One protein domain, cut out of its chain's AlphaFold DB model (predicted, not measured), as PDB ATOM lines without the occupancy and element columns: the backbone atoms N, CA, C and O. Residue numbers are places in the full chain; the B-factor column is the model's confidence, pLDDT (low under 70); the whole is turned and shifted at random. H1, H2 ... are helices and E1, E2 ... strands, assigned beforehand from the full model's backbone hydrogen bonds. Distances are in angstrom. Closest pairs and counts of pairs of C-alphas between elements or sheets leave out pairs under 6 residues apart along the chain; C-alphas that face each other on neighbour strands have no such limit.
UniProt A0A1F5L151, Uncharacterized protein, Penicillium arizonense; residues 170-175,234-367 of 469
ATOM      1  N   HIS A 170      19.532  28.414  18.768       34.78
ATOM      2  CA  HIS A 170      20.987  28.440  18.954       34.78
ATOM      3  C   HIS A 170      21.627  27.037  18.952       34.78
ATOM      4  O   HIS A 170      22.829  26.931  18.751       34.78
ATOM      5  N   LYS A 171      20.851  25.959  19.151       37.06
ATOM      6  CA  LYS A 171      21.391  24.595  19.312       37.06
ATOM      7  C   LYS A 171      21.486  23.789  18.013       37.06
ATOM      8  O   LYS A 171      22.492  23.127  17.825       37.06
ATOM      9  N   ILE A 172      20.572  23.958  17.053       38.34
ATOM     10  CA  ILE A 172      20.765  23.360  15.713       38.34
ATOM     11  C   ILE A 172      21.579  24.284  14.797       38.34
ATOM     12  O   ILE A 172      22.321  23.823  13.927       38.34
ATOM     13  N   LYS A 173      21.569  25.591  15.086       41.41
ATOM     14  CA  LYS A 173      22.583  26.511  14.578       41.41
ATOM     15  C   LYS A 173      23.988  26.033  14.939       41.41
ATOM     16  O   LYS A 173      24.865  26.222  14.128       41.41
ATOM     17  N   ILE A 174      24.209  25.306  16.038       41.72
ATOM     18  CA  ILE A 174      25.501  24.658  16.316       41.72
ATOM     19  C   ILE A 174      25.806  23.525  15.333       41.72
ATOM     20  O   ILE A 174      26.968  23.361  15.050       41.72
ATOM     21  N   LEU A 175      24.868  22.792  14.727       40.91
ATOM     22  CA  LEU A 175      25.210  21.788  13.699       40.91
ATOM     23  C   LEU A 175      25.542  22.418  12.336       40.91
ATOM     24  O   LEU A 175      26.448  21.950  11.647       40.91
ATOM     25  N   LEU A 234      33.828  10.179   2.954       57.56
ATOM     26  CA  LEU A 234      32.420  10.300   3.296       57.56
ATOM     27  C   LEU A 234      31.711  10.016   1.980       57.56
ATOM     28  O   LEU A 234      32.008  10.670   0.976       57.56
ATOM     29  N   ASN A 235      30.965   8.911   1.931       58.06
ATOM     30  CA  ASN A 235      30.457   8.428   0.660       58.06
ATOM     31  C   ASN A 235      29.636   9.574   0.069       58.06
ATOM     32  O   ASN A 235      28.769  10.100   0.769       58.06
ATOM     33  N   PRO A 236      29.902   9.996  -1.181       56.47
ATOM     34  CA  PRO A 236      29.112  11.040  -1.804       56.47
ATOM     35  C   PRO A 236      27.650  10.640  -1.683       56.47
ATOM     36  O   PRO A 236      27.281   9.532  -2.087       56.47
ATOM     37  N   PHE A 237      26.841  11.505  -1.073       57.19
ATOM     38  CA  PHE A 237      25.441  11.195  -0.824       57.19
ATOM     39  C   PHE A 237      24.796  10.738  -2.130       57.19
ATOM     40  O   PHE A 237      24.769  11.472  -3.125       57.19
ATOM     41  N   ARG A 238      24.253   9.519  -2.135       61.06
ATOM     42  CA  ARG A 238      23.359   9.108  -3.212       61.06
ATOM     43  C   ARG A 238      22.114   9.977  -3.080       61.06
ATOM     44  O   ARG A 238      21.333   9.819  -2.155       61.06
ATOM     45  N   LEU A 239      21.958  10.926  -3.999       56.41
ATOM     46  CA  LEU A 239      20.865  11.907  -4.026       56.41
ATOM     47  C   LEU A 239      19.465  11.289  -4.226       56.41
ATOM     48  O   LEU A 239      18.490  12.028  -4.323       56.41
ATOM     49  N   ALA A 240      19.352   9.965  -4.321       56.00
ATOM     50  CA  ALA A 240      18.093   9.273  -4.544       56.00
ATOM     51  C   ALA A 240      17.641   8.575  -3.254       56.00
ATOM     52  O   ALA A 240      18.380   7.745  -2.732       56.00
ATOM     53  N   SER A 241      16.442   8.953  -2.785       68.19
ATOM     54  CA  SER A 241      15.622   8.294  -1.751       68.19
ATOM     55  C   SER A 241      16.420   7.648  -0.617       68.19
ATOM     56  O   SER A 241      16.549   6.427  -0.557       68.19
ATOM     57  N   VAL A 242      16.957   8.478   0.274       81.38
ATOM     58  CA  VAL A 242      17.625   7.993   1.484       81.38
ATOM     59  C   VAL A 242      16.552   7.573   2.489       81.38
ATOM     60  O   VAL A 242      15.585   8.299   2.708       81.38
ATOM     61  N   SER A 243      16.704   6.404   3.101       85.88
ATOM     62  CA  SER A 243      15.862   5.953   4.214       85.88
ATOM     63  C   SER A 243      16.325   6.549   5.554       85.88
ATOM     64  O   SER A 243      17.463   6.994   5.697       85.88
ATOM     65  N   VAL A 244      15.470   6.545   6.583       82.12
ATOM     66  CA  VAL A 244      15.845   7.042   7.928       82.12
ATOM     67  C   VAL A 244      17.085   6.342   8.505       82.12
ATOM     68  O   VAL A 244      17.955   7.049   9.017       82.12
ATOM     69  N   PRO A 245      17.226   5.001   8.415       81.56
ATOM     70  CA  PRO A 245      18.432   4.324   8.885       81.56
ATOM     71  C   PRO A 245      19.683   4.764   8.124       81.56
ATOM     72  O   PRO A 245      20.698   5.037   8.752       81.56
ATOM     73  N   GLU A 246      19.606   4.910   6.799       85.12
ATOM     74  CA  GLU A 246      20.736   5.385   5.988       85.12
ATOM     75  C   GLU A 246      21.118   6.826   6.343       85.12
ATOM     76  O   GLU A 246      22.301   7.133   6.477       85.12
ATOM     77  N   PHE A 247      20.134   7.698   6.575       83.06
ATOM     78  CA  PHE A 247      20.380   9.062   7.042       83.06
ATOM     79  C   PHE A 247      21.041   9.081   8.429       83.06
ATOM     80  O   PHE A 247      21.961   9.865   8.668       83.06
ATOM     81  N   ALA A 248      20.621   8.196   9.337       79.62
ATOM     82  CA  ALA A 248      21.231   8.049  10.656       79.62
ATOM     83  C   ALA A 248      22.663   7.496  10.575       79.62
ATOM     84  O   ALA A 248      23.552   8.008  11.255       79.62
ATOM     85  N   THR A 249      22.915   6.497   9.720       82.94
ATOM     86  CA  THR A 249      24.268   5.996   9.435       82.94
ATOM     87  C   THR A 249      25.152   7.111   8.896       82.94
ATOM     88  O   THR A 249      26.294   7.250   9.320       82.94
ATOM     89  N   GLU A 250      24.621   7.958   8.022       82.88
ATOM     90  CA  GLU A 250      25.383   9.060   7.453       82.88
ATOM     91  C   GLU A 250      25.704  10.142   8.491       82.88
ATOM     92  O   GLU A 250      26.843  10.608   8.569       82.88
ATOM     93  N   LEU A 251      24.751  10.482   9.364       81.56
ATOM     94  CA  LEU A 251      25.011  11.323  10.535       81.56
ATOM     95  C   LEU A 251      26.077  10.706  11.457       81.56
ATOM     96  O   LEU A 251      26.948  11.423  11.952       81.56
ATOM     97  N   ALA A 252      26.043   9.388  11.667       81.88
ATOM     98  CA  ALA A 252      27.033   8.673  12.467       81.88
ATOM     99  C   ALA A 252      28.426   8.672  11.817       81.88
ATOM    100  O   ALA A 252      29.418   8.834  12.524       81.88
ATOM    101  N   ASN A 253      28.513   8.565  10.489       83.00
ATOM    102  CA  ASN A 253      29.771   8.680   9.748       83.00
ATOM    103  C   ASN A 253      30.385  10.073   9.930       83.00
ATOM    104  O   ASN A 253      31.559  10.187  10.285       83.00
ATOM    105  N   HIS A 254      29.576  11.126   9.773       77.62
ATOM    106  CA  HIS A 254      30.013  12.506   9.996       77.62
ATOM    107  C   HIS A 254      30.483  12.726  11.439       77.62
ATOM    108  O   HIS A 254      31.502  13.377  11.662       77.62
ATOM    109  N   LEU A 255      29.778  12.159  12.421       76.62
ATOM    110  CA  LEU A 255      30.209  12.174  13.819       76.62
ATOM    111  C   LEU A 255      31.537  11.454  14.028       76.62
ATOM    112  O   LEU A 255      32.413  12.015  14.672       76.62
ATOM    113  N   SER A 256      31.708  10.259  13.458       80.94
ATOM    114  CA  SER A 256      32.961   9.501  13.552       80.94
ATOM    115  C   SER A 256      34.130  10.315  13.009       80.94
ATOM    116  O   SER A 256      35.190  10.356  13.622       80.94
ATOM    117  N   THR A 257      33.933  11.029  11.894       77.75
ATOM    118  CA  THR A 257      34.946  11.946  11.358       77.75
ATOM    119  C   THR A 257      35.295  13.052  12.352       77.75
ATOM    120  O   THR A 257      36.470  13.370  12.511       77.75
ATOM    121  N   ILE A 258      34.308  13.631  13.043       71.94
ATOM    122  CA  ILE A 258      34.544  14.668  14.059       71.94
ATOM    123  C   ILE A 258      35.271  14.087  15.282       71.94
ATOM    124  O   ILE A 258      36.221  14.704  15.764       71.94
ATOM    125  N   ASP A 259      34.862  12.908  15.756       71.50
ATOM    126  CA  ASP A 259      35.450  12.219  16.913       71.50
ATOM    127  C   ASP A 259      36.906  11.790  16.648       71.50
ATOM    128  O   ASP A 259      37.742  11.789  17.551       71.50
ATOM    129  N   GLU A 260      37.251  11.495  15.392       77.69
ATOM    130  CA  GLU A 260      38.626  11.227  14.947       77.69
ATOM    131  C   GLU A 260      39.487  12.508  14.816       77.69
ATOM    132  O   GLU A 260      40.682  12.441  14.497       77.69
ATOM    133  N   GLY A 261      38.909  13.684  15.092       70.50
ATOM    134  CA  GLY A 261      39.554  14.991  14.943       70.50
ATOM    135  C   GLY A 261      39.594  15.500  13.499       70.50
ATOM    136  O   GLY A 261      40.340  16.431  13.195       70.50
ATOM    137  N   GLY A 262      38.818  14.884  12.606       72.38
ATOM    138  CA  GLY A 262      38.649  15.292  11.218       72.38
ATOM    139  C   GLY A 262      37.796  16.553  11.071       72.38
ATOM    140  O   GLY A 262      37.092  16.995  11.981       72.38
ATOM    141  N   SER A 263      37.865  17.161   9.888       65.88
ATOM    142  CA  SER A 263      37.093  18.354   9.555       65.88
ATOM    143  C   SER A 263      35.942  18.011   8.617       65.88
ATOM    144  O   SER A 263      36.148  17.439   7.555       65.88
ATOM    145  N   ILE A 264      34.736  18.435   8.986       65.94
ATOM    146  CA  ILE A 264      33.533  18.367   8.139       65.94
ATOM    147  C   ILE A 264      33.396  19.581   7.204       65.94
ATOM    148  O   ILE A 264      32.491  19.632   6.369       65.94
ATOM    149  N   SER A 265      34.272  20.589   7.339       56.91
ATOM    150  CA  SER A 265      34.308  21.736   6.428       56.91
ATOM    151  C   SER A 265      35.087  21.350   5.173       56.91
ATOM    152  O   SER A 265      36.302  21.530   5.098       56.91
ATOM    153  N   LEU A 266      34.382  20.780   4.198       47.91
ATOM    154  CA  LEU A 266      34.965  20.370   2.925       47.91
ATOM    155  C   LEU A 266      35.372  21.607   2.111       47.91
ATOM    156  O   LEU A 266      34.534  22.372   1.633       47.91
ATOM    157  N   GLY A 267      36.675  21.804   1.939       45.06
ATOM    158  CA  GLY A 267      37.228  22.726   0.958       45.06
ATOM    159  C   GLY A 267      37.861  21.932  -0.171       45.06
ATOM    160  O   GLY A 267      38.988  21.489   0.023       45.06
ATOM    161  N   ARG A 268      37.158  21.759  -1.310       44.25
ATOM    162  CA  ARG A 268      37.733  21.384  -2.632       44.25
ATOM    163  C   ARG A 268      36.733  21.238  -3.803       44.25
ATOM    164  O   ARG A 268      37.011  20.514  -4.747       44.25
ATOM    165  N   GLY A 269      35.616  21.969  -3.811       46.03
ATOM    166  CA  GLY A 269      34.773  22.078  -5.019       46.03
ATOM    167  C   GLY A 269      33.638  21.055  -5.159       46.03
ATOM    168  O   GLY A 269      32.967  21.048  -6.187       46.03
ATOM    169  N   GLU A 270      33.372  20.249  -4.130       54.31
ATOM    170  CA  GLU A 270      32.135  19.467  -4.003       54.31
ATOM    171  C   GLU A 270      31.093  20.234  -3.165       54.31
ATOM    172  O   GLU A 270      31.436  21.176  -2.443       54.31
ATOM    173  N   ASN A 271      29.804  19.874  -3.283       59.31
ATOM    174  CA  ASN A 271      28.736  20.485  -2.478       59.31
ATOM    175  C   ASN A 271      29.103  20.400  -0.988       59.31
ATOM    176  O   ASN A 271      29.461  19.326  -0.511       59.31
ATOM    177  N   LEU A 272      28.981  21.512  -0.251       67.75
ATOM    178  CA  LEU A 272      29.214  21.530   1.197       67.75
ATOM    179  C   LEU A 272      28.438  20.381   1.860       67.75
ATOM    180  O   LEU A 272      27.264  20.179   1.536       67.75
ATOM    181  N   ALA A 273      29.060  19.667   2.804       70.00
ATOM    182  CA  ALA A 273      28.429  18.552   3.520       70.00
ATOM    183  C   ALA A 273      27.044  18.936   4.079       70.00
ATOM    184  O   ALA A 273      26.100  18.154   4.015       70.00
ATOM    185  N   SER A 274      26.882  20.192   4.508       71.69
ATOM    186  CA  SER A 274      25.605  20.762   4.950       71.69
ATOM    187  C   SER A 274      24.528  20.823   3.860       71.69
ATOM    188  O   SER A 274      23.367  20.530   4.136       71.69
ATOM    189  N   ILE A 275      24.886  21.175   2.620       75.81
ATOM    190  CA  ILE A 275      23.960  21.195   1.476       75.81
ATOM    191  C   ILE A 275      23.517  19.772   1.159       75.81
ATOM    192  O   ILE A 275      22.341  19.530   0.897       75.81
ATOM    193  N   SER A 276      24.458  18.831   1.179       79.38
ATOM    194  CA  SER A 276      24.162  17.439   0.876       79.38
ATOM    195  C   SER A 276      23.270  16.803   1.942       79.38
ATOM    196  O   SER A 276      22.253  16.199   1.613       79.38
ATOM    197  N   LEU A 277      23.573  17.055   3.214       81.44
ATOM    198  CA  LEU A 277      22.753  16.628   4.341       81.44
ATOM    199  C   LEU A 277      21.354  17.258   4.305       81.44
ATOM    200  O   LEU A 277      20.371  16.583   4.592       81.44
ATOM    201  N   GLY A 278      21.249  18.526   3.889       83.88
ATOM    202  CA  GLY A 278      19.970  19.201   3.662       83.88
ATOM    203  C   GLY A 278      19.131  18.525   2.576       83.88
ATOM    204  O   GLY A 278      17.954  18.258   2.795       83.88
ATOM    205  N   LYS A 279      19.744  18.164   1.442       84.62
ATOM    206  CA  LYS A 279      19.061  17.435   0.361       84.62
ATOM    207  C   LYS A 279      18.633  16.033   0.786       84.62
ATOM    208  O   LYS A 279      17.530  15.610   0.460       84.62
ATOM    209  N   SER A 280      19.476  15.316   1.527       86.50
ATOM    210  CA  SER A 280      19.122  13.992   2.043       86.50
ATOM    211  C   SER A 280      17.992  14.062   3.054       86.50
ATOM    212  O   SER A 280      17.069  13.261   2.969       86.50
ATOM    213  N   LEU A 281      18.006  15.064   3.934       89.12
ATOM    214  CA  LEU A 281      16.903  15.342   4.843       89.12
ATOM    215  C   LEU A 281      15.598  15.602   4.080       89.12
ATOM    216  O   LEU A 281      14.575  15.021   4.420       89.12
ATOM    217  N   GLU A 282      15.629  16.444   3.044       89.38
ATOM    218  CA  GLU A 282      14.460  16.706   2.197       89.38
ATOM    219  C   GLU A 282      13.959  15.437   1.492       89.38
ATOM    220  O   GLU A 282      12.751  15.268   1.346       89.38
ATOM    221  N   SER A 283      14.859  14.522   1.117       90.50
ATOM    222  CA  SER A 283      14.502  13.256   0.462       90.50
ATOM    223  C   SER A 283      13.833  12.224   1.375       90.50
ATOM    224  O   SER A 283      13.234  11.285   0.857       90.50
ATOM    225  N   LEU A 284      13.919  12.385   2.704       90.12
ATOM    226  CA  LEU A 284      13.254  11.483   3.653       90.12
ATOM    227  C   LEU A 284      11.731  11.654   3.630       90.12
ATOM    228  O   LEU A 284      11.002  10.710   3.927       90.12
ATOM    229  N   PHE A 285      11.255  12.864   3.335       91.31
ATOM    230  CA  PHE A 285       9.839  13.204   3.400       91.31
ATOM    231  C   PHE A 285       9.126  12.866   2.092       91.31
ATOM    232  O   PHE A 285       9.681  12.984   1.001       91.31
ATOM    233  N   SER A 286       7.841  12.519   2.193       87.62
ATOM    234  CA  SER A 286       7.034  12.130   1.023       87.62
ATOM    235  C   SER A 286       6.790  13.285   0.044       87.62
ATOM    236  O   SER A 286       6.378  13.082  -1.098       87.62
ATOM    237  N   THR A 287       7.004  14.519   0.495       90.88
ATOM    238  CA  THR A 287       6.840  15.733  -0.303       90.88
ATOM    239  C   THR A 287       8.136  16.526  -0.296       90.88
ATOM    240  O   THR A 287       8.831  16.567   0.710       90.88
ATOM    241  N   SER A 288       8.453  17.207  -1.397       86.06
ATOM    242  CA  SER A 288       9.658  18.045  -1.479       86.06
ATOM    243  C   SER A 288       9.590  19.289  -0.587       86.06
ATOM    244  O   SER A 288      10.623  19.842  -0.217       86.06
ATOM    245  N   THR A 289       8.385  19.734  -0.223       90.81
ATOM    246  CA  THR A 289       8.158  20.883   0.660       90.81
ATOM    247  C   THR A 289       6.981  20.623   1.602       90.81
ATOM    248  O   THR A 289       5.943  20.151   1.124       90.81
ATOM    249  N   PRO A 290       7.078  20.994   2.892       94.25
ATOM    250  CA  PRO A 290       5.977  20.872   3.841       94.25
ATOM    251  C   PRO A 290       4.751  21.681   3.400       94.25
ATOM    252  O   PRO A 290       4.863  22.762   2.815       94.25
ATOM    253  N   ARG A 291       3.552  21.176   3.712       95.19
ATOM    254  CA  ARG A 291       2.292  21.851   3.376       95.19
ATOM    255  C   ARG A 291       2.037  23.025   4.316       95.19
ATOM    256  O   ARG A 291       1.639  22.850   5.465       95.19
ATOM    257  N   VAL A 292       2.235  24.234   3.806       96.19
ATOM    258  CA  VAL A 292       1.938  25.479   4.521       96.19
ATOM    259  C   VAL A 292       0.481  25.883   4.264       96.19
ATOM    260  O   VAL A 292       0.092  26.081   3.115       96.19
ATOM    261  N   ARG A 293      -0.332  25.991   5.322       96.12
ATOM    262  CA  ARG A 293      -1.728  26.468   5.267       96.12
ATOM    263  C   ARG A 293      -1.820  27.988   5.165       96.12
ATOM    264  O   ARG A 293      -2.657  28.502   4.434       96.12
ATOM    265  N   GLU A 294      -0.976  28.693   5.907       96.06
ATOM    266  CA  GLU A 294      -0.945  30.156   5.968       96.06
ATOM    267  C   GLU A 294       0.510  30.614   6.073       96.06
ATOM    268  O   GLU A 294       1.282  29.957   6.765       96.06
ATOM    269  N   GLY A 295       0.886  31.711   5.410       95.94
ATOM    270  CA  GLY A 295       2.245  32.266   5.441       95.94
ATOM    271  C   GLY A 295       3.148  31.861   4.263       95.94
ATOM    272  O   GLY A 295       2.689  31.236   3.305       95.94
ATOM    273  N   PRO A 296       4.429  32.277   4.283       94.81
ATOM    274  CA  PRO A 296       5.388  31.967   3.224       94.81
ATOM    275  C   PRO A 296       5.747  30.468   3.176       94.81
ATOM    276  O   PRO A 296       5.697  29.785   4.199       94.81
ATOM    277  N   PRO A 297       6.152  29.939   2.005       94.00
ATOM    278  CA  PRO A 297       6.580  28.551   1.882       94.00
ATOM    279  C   PRO A 297       7.828  28.275   2.731       94.00
ATOM    280  O   PRO A 297       8.717  29.120   2.862       94.00
ATOM    281  N   LEU A 298       7.905  27.062   3.275       94.25
ATOM    282  CA  LEU A 298       9.018  26.594   4.096       94.25
ATOM    283  C   LEU A 298       9.672  25.363   3.468       94.25
ATOM    284  O   LEU A 298       9.046  24.650   2.690       94.25
ATOM    285  N   THR A 299      10.929  25.109   3.833       92.94
ATOM    286  CA  THR A 299      11.647  23.866   3.513       92.94
ATOM    287  C   THR A 299      11.642  22.927   4.718       92.94
ATOM    288  O   THR A 299      11.515  23.380   5.862       92.94
ATOM    289  N   TRP A 300      11.834  21.625   4.488       93.62
ATOM    290  CA  TRP A 300      11.961  20.645   5.574       93.62
ATOM    291  C   TRP A 300      13.134  20.952   6.497       93.62
ATOM    292  O   TRP A 300      12.993  20.862   7.713       93.62
ATOM    293  N   THR A 301      14.258  21.422   5.947       90.31
ATOM    294  CA  THR A 301      15.394  21.881   6.755       90.31
ATOM    295  C   THR A 301      14.975  22.978   7.727       90.31
ATOM    296  O   THR A 301      15.242  22.868   8.920       90.31
ATOM    297  N   ARG A 302      14.268  24.017   7.264       90.75
ATOM    298  CA  ARG A 302      13.835  25.118   8.139       90.75
ATOM    299  C   ARG A 302      12.865  24.646   9.218       90.75
ATOM    300  O   ARG A 302      12.935  25.125  10.346       90.75
ATOM    301  N   LEU A 303      12.000  23.695   8.881       93.25
ATOM    302  CA  LEU A 303      11.047  23.115   9.815       93.25
ATOM    303  C   LEU A 303      11.751  22.308  10.918       93.25
ATOM    304  O   LEU A 303      11.481  22.529  12.095       93.25
ATOM    305  N   VAL A 304      12.711  21.456  10.552       91.69
ATOM    306  CA  VAL A 304      13.547  20.683  11.491       91.69
ATOM    307  C   VAL A 304      14.358  21.606  12.405       91.69
ATOM    308  O   VAL A 304      14.368  21.415  13.621       91.69
ATOM    309  N   LEU A 305      14.982  22.647  11.839       87.12
ATOM    310  CA  LEU A 305      15.725  23.661  12.598       87.12
ATOM    311  C   LEU A 305      14.841  24.399  13.616       87.12
ATOM    312  O   LEU A 305      15.313  24.751  14.698       87.12
ATOM    313  N   PHE A 306      13.583  24.665  13.261       90.44
ATOM    314  CA  PHE A 306      12.638  25.357  14.133       90.44
ATOM    315  C   PHE A 306      12.102  24.452  15.245       90.44
ATOM    316  O   PHE A 306      12.038  24.881  16.395       90.44
ATOM    317  N   ALA A 307      11.727  23.215  14.907       90.25
ATOM    318  CA  ALA A 307      11.155  22.256  15.846       90.25
ATOM    319  C   ALA A 307      12.110  21.978  17.020       90.25
ATOM    320  O   ALA A 307      11.702  22.017  18.181       90.25
ATOM    321  N   GLY A 308      13.401  21.789  16.729       87.25
ATOM    322  CA  GLY A 308      14.392  21.517  17.765       87.25
ATOM    323  C   GLY A 308      14.324  20.080  18.306       87.25
ATOM    324  O   GLY A 308      13.334  19.379  18.114       87.25
ATOM    325  N   PRO A 309      15.355  19.624  19.038       79.12
ATOM    326  CA  PRO A 309      15.422  18.254  19.565       79.12
ATOM    327  C   PRO A 309      14.336  17.922  20.604       79.12
ATOM    328  O   PRO A 309      14.084  16.752  20.869       79.12
ATOM    329  N   ASN A 310      13.688  18.938  21.181       78.00
ATOM    330  CA  ASN A 310      12.671  18.794  22.229       78.00
ATOM    331  C   ASN A 310      11.251  19.035  21.693       78.00
ATOM    332  O   ASN A 310      10.381  19.517  22.418       78.00
ATOM    333  N   PHE A 311      11.029  18.808  20.401       87.25
ATOM    334  CA  PHE A 311       9.731  19.057  19.798       87.25
ATOM    335  C   PHE A 311       8.694  18.016  20.242       87.25
ATOM    336  O   PHE A 311       8.651  16.899  19.730       87.25
ATOM    337  N   GLU A 312       7.816  18.410  21.162       84.75
ATOM    338  CA  GLU A 312       6.680  17.598  21.630       84.75
ATOM    339  C   GLU A 312       5.341  18.001  20.981       84.75
ATOM    340  O   GLU A 312       4.292  17.487  21.364       84.75
ATOM    341  N   GLY A 313       5.364  18.927  20.014       82.94
ATOM    342  CA  GLY A 313       4.173  19.596  19.485       82.94
ATOM    343  C   GLY A 313       3.165  18.687  18.773       82.94
ATOM    344  O   GLY A 313       3.346  17.478  18.657       82.94
ATOM    345  N   THR A 314       2.077  19.287  18.293       89.44
ATOM    346  CA  THR A 314       1.029  18.610  17.514       89.44
ATOM    347  C   THR A 314       1.381  18.570  16.021       89.44
ATOM    348  O   THR A 314       2.379  19.148  15.586       89.44
ATOM    349  N   THR A 315       0.544  17.914  15.209       87.44
ATOM    350  CA  THR A 315       0.672  17.878  13.738       87.44
ATOM    351  C   THR A 315       0.564  19.258  13.081       87.44
ATOM    352  O   THR A 315       1.011  19.436  11.949       87.44
ATOM    353  N   GLN A 316       0.024  20.253  13.793       89.75
ATOM    354  CA  GLN A 316      -0.048  21.631  13.328       89.75
ATOM    355  C   GLN A 316       1.070  22.466  13.959       89.75
ATOM    356  O   GLN A 316       1.032  22.809  15.141       89.75
ATOM    357  N   LEU A 317       2.064  22.831  13.152       91.50
ATOM    358  CA  LEU A 317       3.238  23.571  13.599       91.50
ATOM    359  C   LEU A 317       3.172  25.023  13.131       91.50
ATOM    360  O   LEU A 317       3.033  25.293  11.940       91.50
ATOM    361  N   LYS A 318       3.328  25.983  14.047       92.81
ATOM    362  CA  LYS A 318       3.475  27.400  13.689       92.81
ATOM    363  C   LYS A 318       4.951  27.791  13.696       92.81
ATOM    364  O   LYS A 318       5.551  27.917  14.759       92.81
ATOM    365  N   VAL A 319       5.518  27.977  12.508       91.81
ATOM    366  CA  VAL A 319       6.906  28.397  12.283       91.81
ATOM    367  C   VAL A 319       6.901  29.857  11.848       91.81
ATOM    368  O   VAL A 319       6.563  30.172  10.706       91.81
ATOM    369  N   GLU A 320       7.282  30.758  12.753       91.12
ATOM    370  CA  GLU A 320       7.237  32.210  12.525       91.12
ATOM    371  C   GLU A 320       5.833  32.674  12.074       91.12
ATOM    372  O   GLU A 320       4.859  32.556  12.822       91.12
ATOM    373  N   ASN A 321       5.726  33.173  10.839       93.56
ATOM    374  CA  ASN A 321       4.489  33.639  10.213       93.56
ATOM    375  C   ASN A 321       3.787  32.545   9.399       93.56
ATOM    376  O   ASN A 321       2.838  32.849   8.681       93.56
ATOM    377  N   SER A 322       4.267  31.299   9.473       96.44
ATOM    378  CA  SER A 322       3.759  30.187   8.675       96.44
ATOM    379  C   SER A 322       3.082  29.140   9.554       96.44
ATOM    380  O   SER A 322       3.654  28.696  10.548       96.44
ATOM    381  N   SER A 323       1.875  28.715   9.191       95.56
ATOM    382  CA  SER A 323       1.196  27.564   9.787       95.56
ATOM    383  C   SER A 323       1.367  26.363   8.866       95.56
ATOM    384  O   SER A 323       0.952  26.407   7.711       95.56
ATOM    385  N   VAL A 324       1.995  25.304   9.363       95.69
ATOM    386  CA  VAL A 324       2.271  24.067   8.634       95.69
ATOM    387  C   VAL A 324       1.371  22.964   9.159       95.69
ATOM    388  O   VAL A 324       1.214  22.811  10.369       95.69
ATOM    389  N   ASP A 325       0.801  22.199   8.240       95.00
ATOM    390  CA  ASP A 325       0.013  21.011   8.540       95.00
ATOM    391  C   ASP A 325       0.803  19.781   8.097       95.00
ATOM    392  O   ASP A 325       1.095  19.611   6.909       95.00
ATOM    393  N   LEU A 326       1.217  18.969   9.065       93.81
ATOM    394  CA  LEU A 326       2.004  17.766   8.829       93.81
ATOM    395  C   LEU A 326       1.075  16.558   8.765       93.81
ATOM    396  O   LEU A 326       0.196  16.392   9.612       93.81
ATOM    397  N   SER A 327       1.291  15.694   7.772       94.12
ATOM    398  CA  SER A 327       0.678  14.365   7.791       94.12
ATOM    399  C   SER A 327       1.184  13.584   9.010       94.12
ATOM    400  O   SER A 327       2.268  13.869   9.524       94.12
ATOM    401  N   GLU A 328       0.415  12.607   9.492       93.50
ATOM    402  CA  GLU A 328       0.834  11.783  10.635       93.50
ATOM    403  C   GLU A 328       2.157  11.050  10.349       93.50
ATOM    404  O   GLU A 328       3.043  11.020  11.204       93.50
ATOM    405  N   ASP A 329       2.335  10.566   9.117       93.06
ATOM    406  CA  ASP A 329       3.575   9.933   8.659       93.06
ATOM    407  C   ASP A 329       4.761  10.912   8.682       93.06
ATOM    408  O   ASP A 329       5.792  10.616   9.290       93.06
ATOM    409  N   ASP A 330       4.616  12.106   8.091       93.00
ATOM    410  CA  ASP A 330       5.682  13.119   8.076       93.00
ATOM    411  C   ASP A 330       5.995  13.638   9.489       93.00
ATOM    412  O   ASP A 330       7.139  13.964   9.802       93.00
ATOM    413  N   PHE A 331       4.991  13.711  10.364       92.50
ATOM    414  CA  PHE A 331       5.155  14.118  11.755       92.50
ATOM    415  C   PHE A 331       5.933  13.073  12.572       92.50
ATOM    416  O   PHE A 331       6.857  13.424  13.314       92.50
ATOM    417  N   ASN A 332       5.612  11.788  12.410       92.94
ATOM    418  CA  ASN A 332       6.350  10.693  13.042       92.94
ATOM    419  C   ASN A 332       7.791  10.614  12.520       92.94
ATOM    420  O   ASN A 332       8.734  10.458  13.302       92.94
ATOM    421  N   LEU A 333       7.974  10.801  11.212       92.44
ATOM    422  CA  LEU A 333       9.285  10.901  10.584       92.44
ATOM    423  C   LEU A 333      10.091  12.082  11.142       92.44
ATOM    424  O   LEU A 333      11.247  11.905  11.530       92.44
ATOM    425  N   LEU A 334       9.478  13.264  11.254       92.94
ATOM    426  CA  LEU A 334      10.095  14.451  11.841       92.94
ATOM    427  C   LEU A 334      10.584  14.176  13.269       92.94
ATOM    428  O   LEU A 334      11.728  14.495  13.586       92.94
ATOM    429  N   ARG A 335       9.766  13.540  14.118       92.06
ATOM    430  CA  ARG A 335      10.185  13.144  15.475       92.06
ATOM    431  C   ARG A 335      11.387  12.199  15.457       92.06
ATOM    432  O   ARG A 335      12.315  12.395  16.239       92.06
ATOM    433  N   SER A 336      11.392  11.211  14.563       90.69
ATOM    434  CA  SER A 336      12.506  10.265  14.431       90.69
ATOM    435  C   SER A 336      13.807  10.970  14.026       90.69
ATOM    436  O   SER A 336      14.845  10.791  14.664       90.69
ATOM    437  N   VAL A 337      13.740  11.867  13.037       89.00
ATOM    438  CA  VAL A 337      14.880  12.696  12.616       89.00
ATOM    439  C   VAL A 337      15.385  13.576  13.762       89.00
ATOM    440  O   VAL A 337      16.591  13.647  14.001       89.00
ATOM    441  N   LEU A 338      14.487  14.229  14.503       90.19
ATOM    442  CA  LEU A 338      14.858  15.087  15.632       90.19
ATOM    443  C   LEU A 338      15.512  14.299  16.773       90.19
ATOM    444  O   LEU A 338      16.458  14.799  17.383       90.19
ATOM    445  N   ALA A 339      15.081  13.060  17.022       88.69
ATOM    446  CA  ALA A 339      15.725  12.175  17.988       88.69
ATOM    447  C   ALA A 339      17.171  11.839  17.578       88.69
ATOM    448  O   ALA A 339      18.081  11.925  18.407       88.69
ATOM    449  N   GLN A 340      17.406  11.543  16.294       85.00
ATOM    450  CA  GLN A 340      18.756  11.301  15.768       85.00
ATOM    451  C   GLN A 340      19.640  12.550  15.871       85.00
ATOM    452  O   GLN A 340      20.774  12.476  16.342       85.00
ATOM    453  N   ILE A 341      19.110  13.723  15.512       85.00
ATOM    454  CA  ILE A 341      19.822  15.001  15.660       85.00
ATOM    455  C   ILE A 341      20.168  15.270  17.132       85.00
ATOM    456  O   ILE A 341      21.287  15.677  17.434       85.00
ATOM    457  N   SER A 342      19.248  15.002  18.061       86.94
ATOM    458  CA  SER A 342      19.482  15.169  19.500       86.94
ATOM    459  C   SER A 342      20.633  14.291  20.007       86.94
ATOM    460  O   SER A 342      21.501  14.765  20.748       86.94
ATOM    461  N   LEU A 343      20.694  13.033  19.550       85.00
ATOM    462  CA  LEU A 343      21.785  12.108  19.863       85.00
ATOM    463  C   LEU A 343      23.135  12.638  19.353       85.00
ATOM    464  O   LEU A 343      24.128  12.630  20.086       85.00
ATOM    465  N   VAL A 344      23.160  13.145  18.118       79.50
ATOM    466  CA  VAL A 344      24.344  13.762  17.502       79.50
ATOM    467  C   VAL A 344      24.798  14.979  18.304       79.50
ATOM    468  O   VAL A 344      25.967  15.076  18.681       79.50
ATOM    469  N   GLU A 345      23.881  15.885  18.639       82.75
ATOM    470  CA  GLU A 345      24.193  17.057  19.453       82.75
ATOM    471  C   GLU A 345      24.749  16.682  20.832       82.75
ATOM    472  O   GLU A 345      25.670  17.333  21.332       82.75
ATOM    473  N   GLN A 346      24.191  15.655  21.478       85.38
ATOM    474  CA  GLN A 346      24.670  15.191  22.776       85.38
ATOM    475  C   GLN A 346      26.114  14.694  22.686       85.38
ATOM    476  O   GLN A 346      26.931  15.076  23.524       85.38
ATOM    477  N   ARG A 347      26.446  13.906  21.657       79.00
ATOM    478  CA  ARG A 347      27.821  13.438  21.421       79.00
ATOM    479  C   ARG A 347      28.780  14.603  21.194       79.00
ATOM    480  O   ARG A 347      29.814  14.667  21.855       79.00
ATOM    481  N   LEU A 348      28.392  15.584  20.377       78.44
ATOM    482  CA  LEU A 348      29.198  16.789  20.146       78.44
ATOM    483  C   LEU A 348      29.440  17.595  21.430       78.44
ATOM    484  O   LEU A 348      30.551  18.079  21.652       78.44
ATOM    485  N   ARG A 349      28.434  17.716  22.306       82.00
ATOM    486  CA  ARG A 349      28.592  18.368  23.620       82.00
ATOM    487  C   ARG A 349      29.582  17.617  24.511       82.00
ATOM    488  O   ARG A 349      30.439  18.252  25.127       82.00
ATOM    489  N   THR A 350      29.492  16.289  24.556       81.19
ATOM    490  CA  THR A 350      30.432  15.442  25.305       81.19
ATOM    491  C   THR A 350      31.856  15.599  24.777       81.19
ATOM    492  O   THR A 350      32.772  15.845  25.560       81.19
ATOM    493  N   HIS A 351      32.034  15.557  23.455       78.75
ATOM    494  CA  HIS A 351      33.332  15.750  22.816       78.75
ATOM    495  C   HIS A 351      33.914  17.140  23.115       78.75
ATOM    496  O   HIS A 351      35.059  17.260  23.545       78.75
ATOM    497  N   HIS A 352      33.117  18.207  22.988       81.00
ATOM    498  CA  HIS A 352      33.560  19.564  23.322       81.00
ATOM    499  C   HIS A 352      33.986  19.698  24.794       81.00
ATOM    500  O   HIS A 352      34.987  20.354  25.091       81.00
ATOM    501  N   SER A 353      33.252  19.073  25.721       84.62
ATOM    502  CA  SER A 353      33.622  19.030  27.142       84.62
ATOM    503  C   SER A 353      34.973  18.341  27.352       84.62
ATOM    504  O   SER A 353      35.838  18.889  28.034       84.62
ATOM    505  N   LEU A 354      35.195  17.192  26.703       80.56
ATOM    506  CA  LEU A 354      36.460  16.458  26.767       80.56
ATOM    507  C   LEU A 354      37.630  17.292  26.223       80.56
ATOM    508  O   LEU A 354      38.654  17.431  26.889       80.56
ATOM    509  N   VAL A 355      37.462  17.905  25.049       77.38
ATOM    510  CA  VAL A 355      38.479  18.779  24.441       77.38
ATOM    511  C   VAL A 355      38.795  19.972  25.345       77.38
ATOM    512  O   VAL A 355      39.962  20.325  25.519       77.38
ATOM    513  N   SER A 356      37.775  20.566  25.970       83.62
ATOM    514  CA  SER A 356      37.955  21.677  26.913       83.62
ATOM    515  C   SER A 356      38.759  21.250  28.148       83.62
ATOM    516  O   SER A 356      39.676  21.962  28.552       83.62
ATOM    517  N   GLN A 357      38.474  20.069  28.707       83.06
ATOM    518  CA  GLN A 357      39.214  19.517  29.848       83.06
ATOM    519  C   GLN A 357      40.683  19.232  29.511       83.06
ATOM    520  O   GLN A 357      41.566  19.563  30.300       83.06
ATOM    521  N   ILE A 358      40.961  18.671  28.329       80.44
ATOM    522  CA  ILE A 358      42.332  18.416  27.856       80.44
ATOM    523  C   ILE A 358      43.091  19.734  27.651       80.44
ATOM    524  O   ILE A 358      44.272  19.833  27.980       80.44
ATOM    525  N   SER A 359      42.424  20.766  27.130       81.12
ATOM    526  CA  SER A 359      43.043  22.087  26.985       81.12
ATOM    527  C   SER A 359      43.395  22.687  28.345       81.12
ATOM    528  O   SER A 359      44.501  23.189  28.524       81.12
ATOM    529  N   GLN A 360      42.483  22.605  29.313       86.50
ATOM    530  CA  GLN A 360      42.699  23.159  30.646       86.50
ATOM    531  C   GLN A 360      43.805  22.415  31.412       86.50
ATOM    532  O   GLN A 360      44.645  23.045  32.052       86.50
ATOM    533  N   SER A 361      43.857  21.081  31.325       85.38
ATOM    534  CA  SER A 361      44.911  20.293  31.979       85.38
ATOM    535  C   SER A 361      46.306  20.601  31.422       85.38
ATOM    536  O   SER A 361      47.286  20.600  32.170       85.38
ATOM    537  N   ARG A 362      46.400  20.950  30.132       80.12
ATOM    538  CA  ARG A 362      47.649  21.380  29.491       80.12
ATOM    539  C   ARG A 362      48.176  22.703  30.049       80.12
ATOM    540  O   ARG A 362      49.383  22.826  30.280       80.12
ATOM    541  N   ASP A 363      47.300  23.674  30.283       80.69
ATOM    542  CA  ASP A 363      47.703  24.971  30.836       80.69
ATOM    543  C   ASP A 363      48.263  24.797  32.256       80.69
ATOM    544  O   ASP A 363      49.319  25.341  32.587       80.69
ATOM    545  N   HIS A 364      47.643  23.933  33.066       77.69
ATOM    546  CA  HIS A 364      48.133  23.610  34.409       77.69
ATOM    547  C   HIS A 364      49.503  22.912  34.405       77.69
ATOM    548  O   HIS A 364      50.379  23.294  35.184       77.69
ATOM    549  N   ALA A 365      49.738  21.958  33.497       74.88
ATOM    550  CA  ALA A 365      51.038  21.293  33.369       74.88
ATOM    551  C   ALA A 365      52.161  22.259  32.938       74.88
ATOM    552  O   ALA A 365      53.306  22.127  33.369       74.88
ATOM    553  N   THR A 366      51.831  23.270  32.128       73.69
ATOM    554  CA  THR A 366      52.804  24.259  31.633       73.69
ATOM    555  C   THR A 366      53.233  25.249  32.723       73.69
ATOM    556  O   THR A 366      54.372  25.715  32.723       73.69
ATOM    557  N   HIS A 367      52.353  25.547  33.683       67.06
ATOM    558  CA  HIS A 367      52.688  26.389  34.832       67.06
ATOM    559  C   HIS A 367      53.485  25.635  35.906       67.06
ATOM    560  O   HIS A 367      54.433  26.192  36.453       67.06
TER     561      HIS A 367
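Overview. This is residues 170 to 175 and 234 to 367 of the 469 residues of an uncharacterized protein of Penicillium arizonense (UniProt A0A1F5L151). A small three-stranded sheet, E1, E3 and E2, makes one end of the domain, and from it the very long helix H5 runs the whole length of the model, its last residues, 353 to 367, sticking out as a bare arm. H2 runs side by side with H5, H3 runs back the opposite way to H2, and H4 stands across H3 and at the sheet. The printed part has 140 residues with five named helices and three named strands, which follow each other along the chain as H1 H2 H3 E1 H4 E2 E3 H5; the sheet's order is E1 - E3 - E2, all antiparallel, and the class is mostly helix. It is only just loose, close to compact, with a radius of gyration of the C-alphas of 17.6 A and spans of 62 by 30 by 25 A.

Along the chain. Look first for the strands: E1 is residues 292 to 294, E3 residues 322 to 325 and E2 residues 316 to 319. Find C-alpha 328 at (0.834, 11.783, 10.635); from there H5 runs 59.1 A to C-alpha 367 at (52.688, 26.389, 34.832). H2, residues 244 to 259, begins at (15.845, 7.042, 7.928) and is 22.2 A long; H3, residues 273 to 284, is 16.7 A. H4 is residues 300 to 307, and H1 is residues 170 to 175.

Arrangement. In the sheet, look for N 293 and O 323 at 2.7 A between E1 and E3, and for N 324 and O 317 at 2.8 A in the hairpin E2 and E3. E1, H4 and E2 form a split strand-helix-strand unit, two strands running the same way with E3 between them; its crossover is left-handed. H4 only grazes the sheet, with residues 302 to 307. H4 touches H3 about perpendicular, at 88 degrees, closest at the C-alphas of Glu 282 and Trp 300, 5.8 A. H2 and H3, a helical hairpin, only just touch, with 3 pairs of C-alphas within 8 A, closest at Val 244 and Leu 284, 6.7 A. H2 touches residues 336 to 351 of H5 the same way, at a shallow tilt of 8 degrees; the closest C-alphas, of Ala 248 and Gln 340, are 6.5 A apart. H1 is close to H4 but not clearly touching it, at 5.9 A between C-alphas 172 and 305. Every O i to N i+4 pair is within hydrogen-bond range in H2, H3, H4 and H5, and 1 of 2 in H1.

Size, cuts and confidence. The C-alphas of Arg 293 and His 367 are farthest apart, at 61.9 A. Without residues 353 to 367, which stand free, the body spans 43 by 31 by 24 A. Residues 176 to 233 are not printed, and C-alphas 175 and 234 are 17.1 A apart across the cut. The link from H2 to H3, 13 residues, is long. Confidence is under 70 at residues 170 to 175, 234 to 241, 263 to 272 and 367.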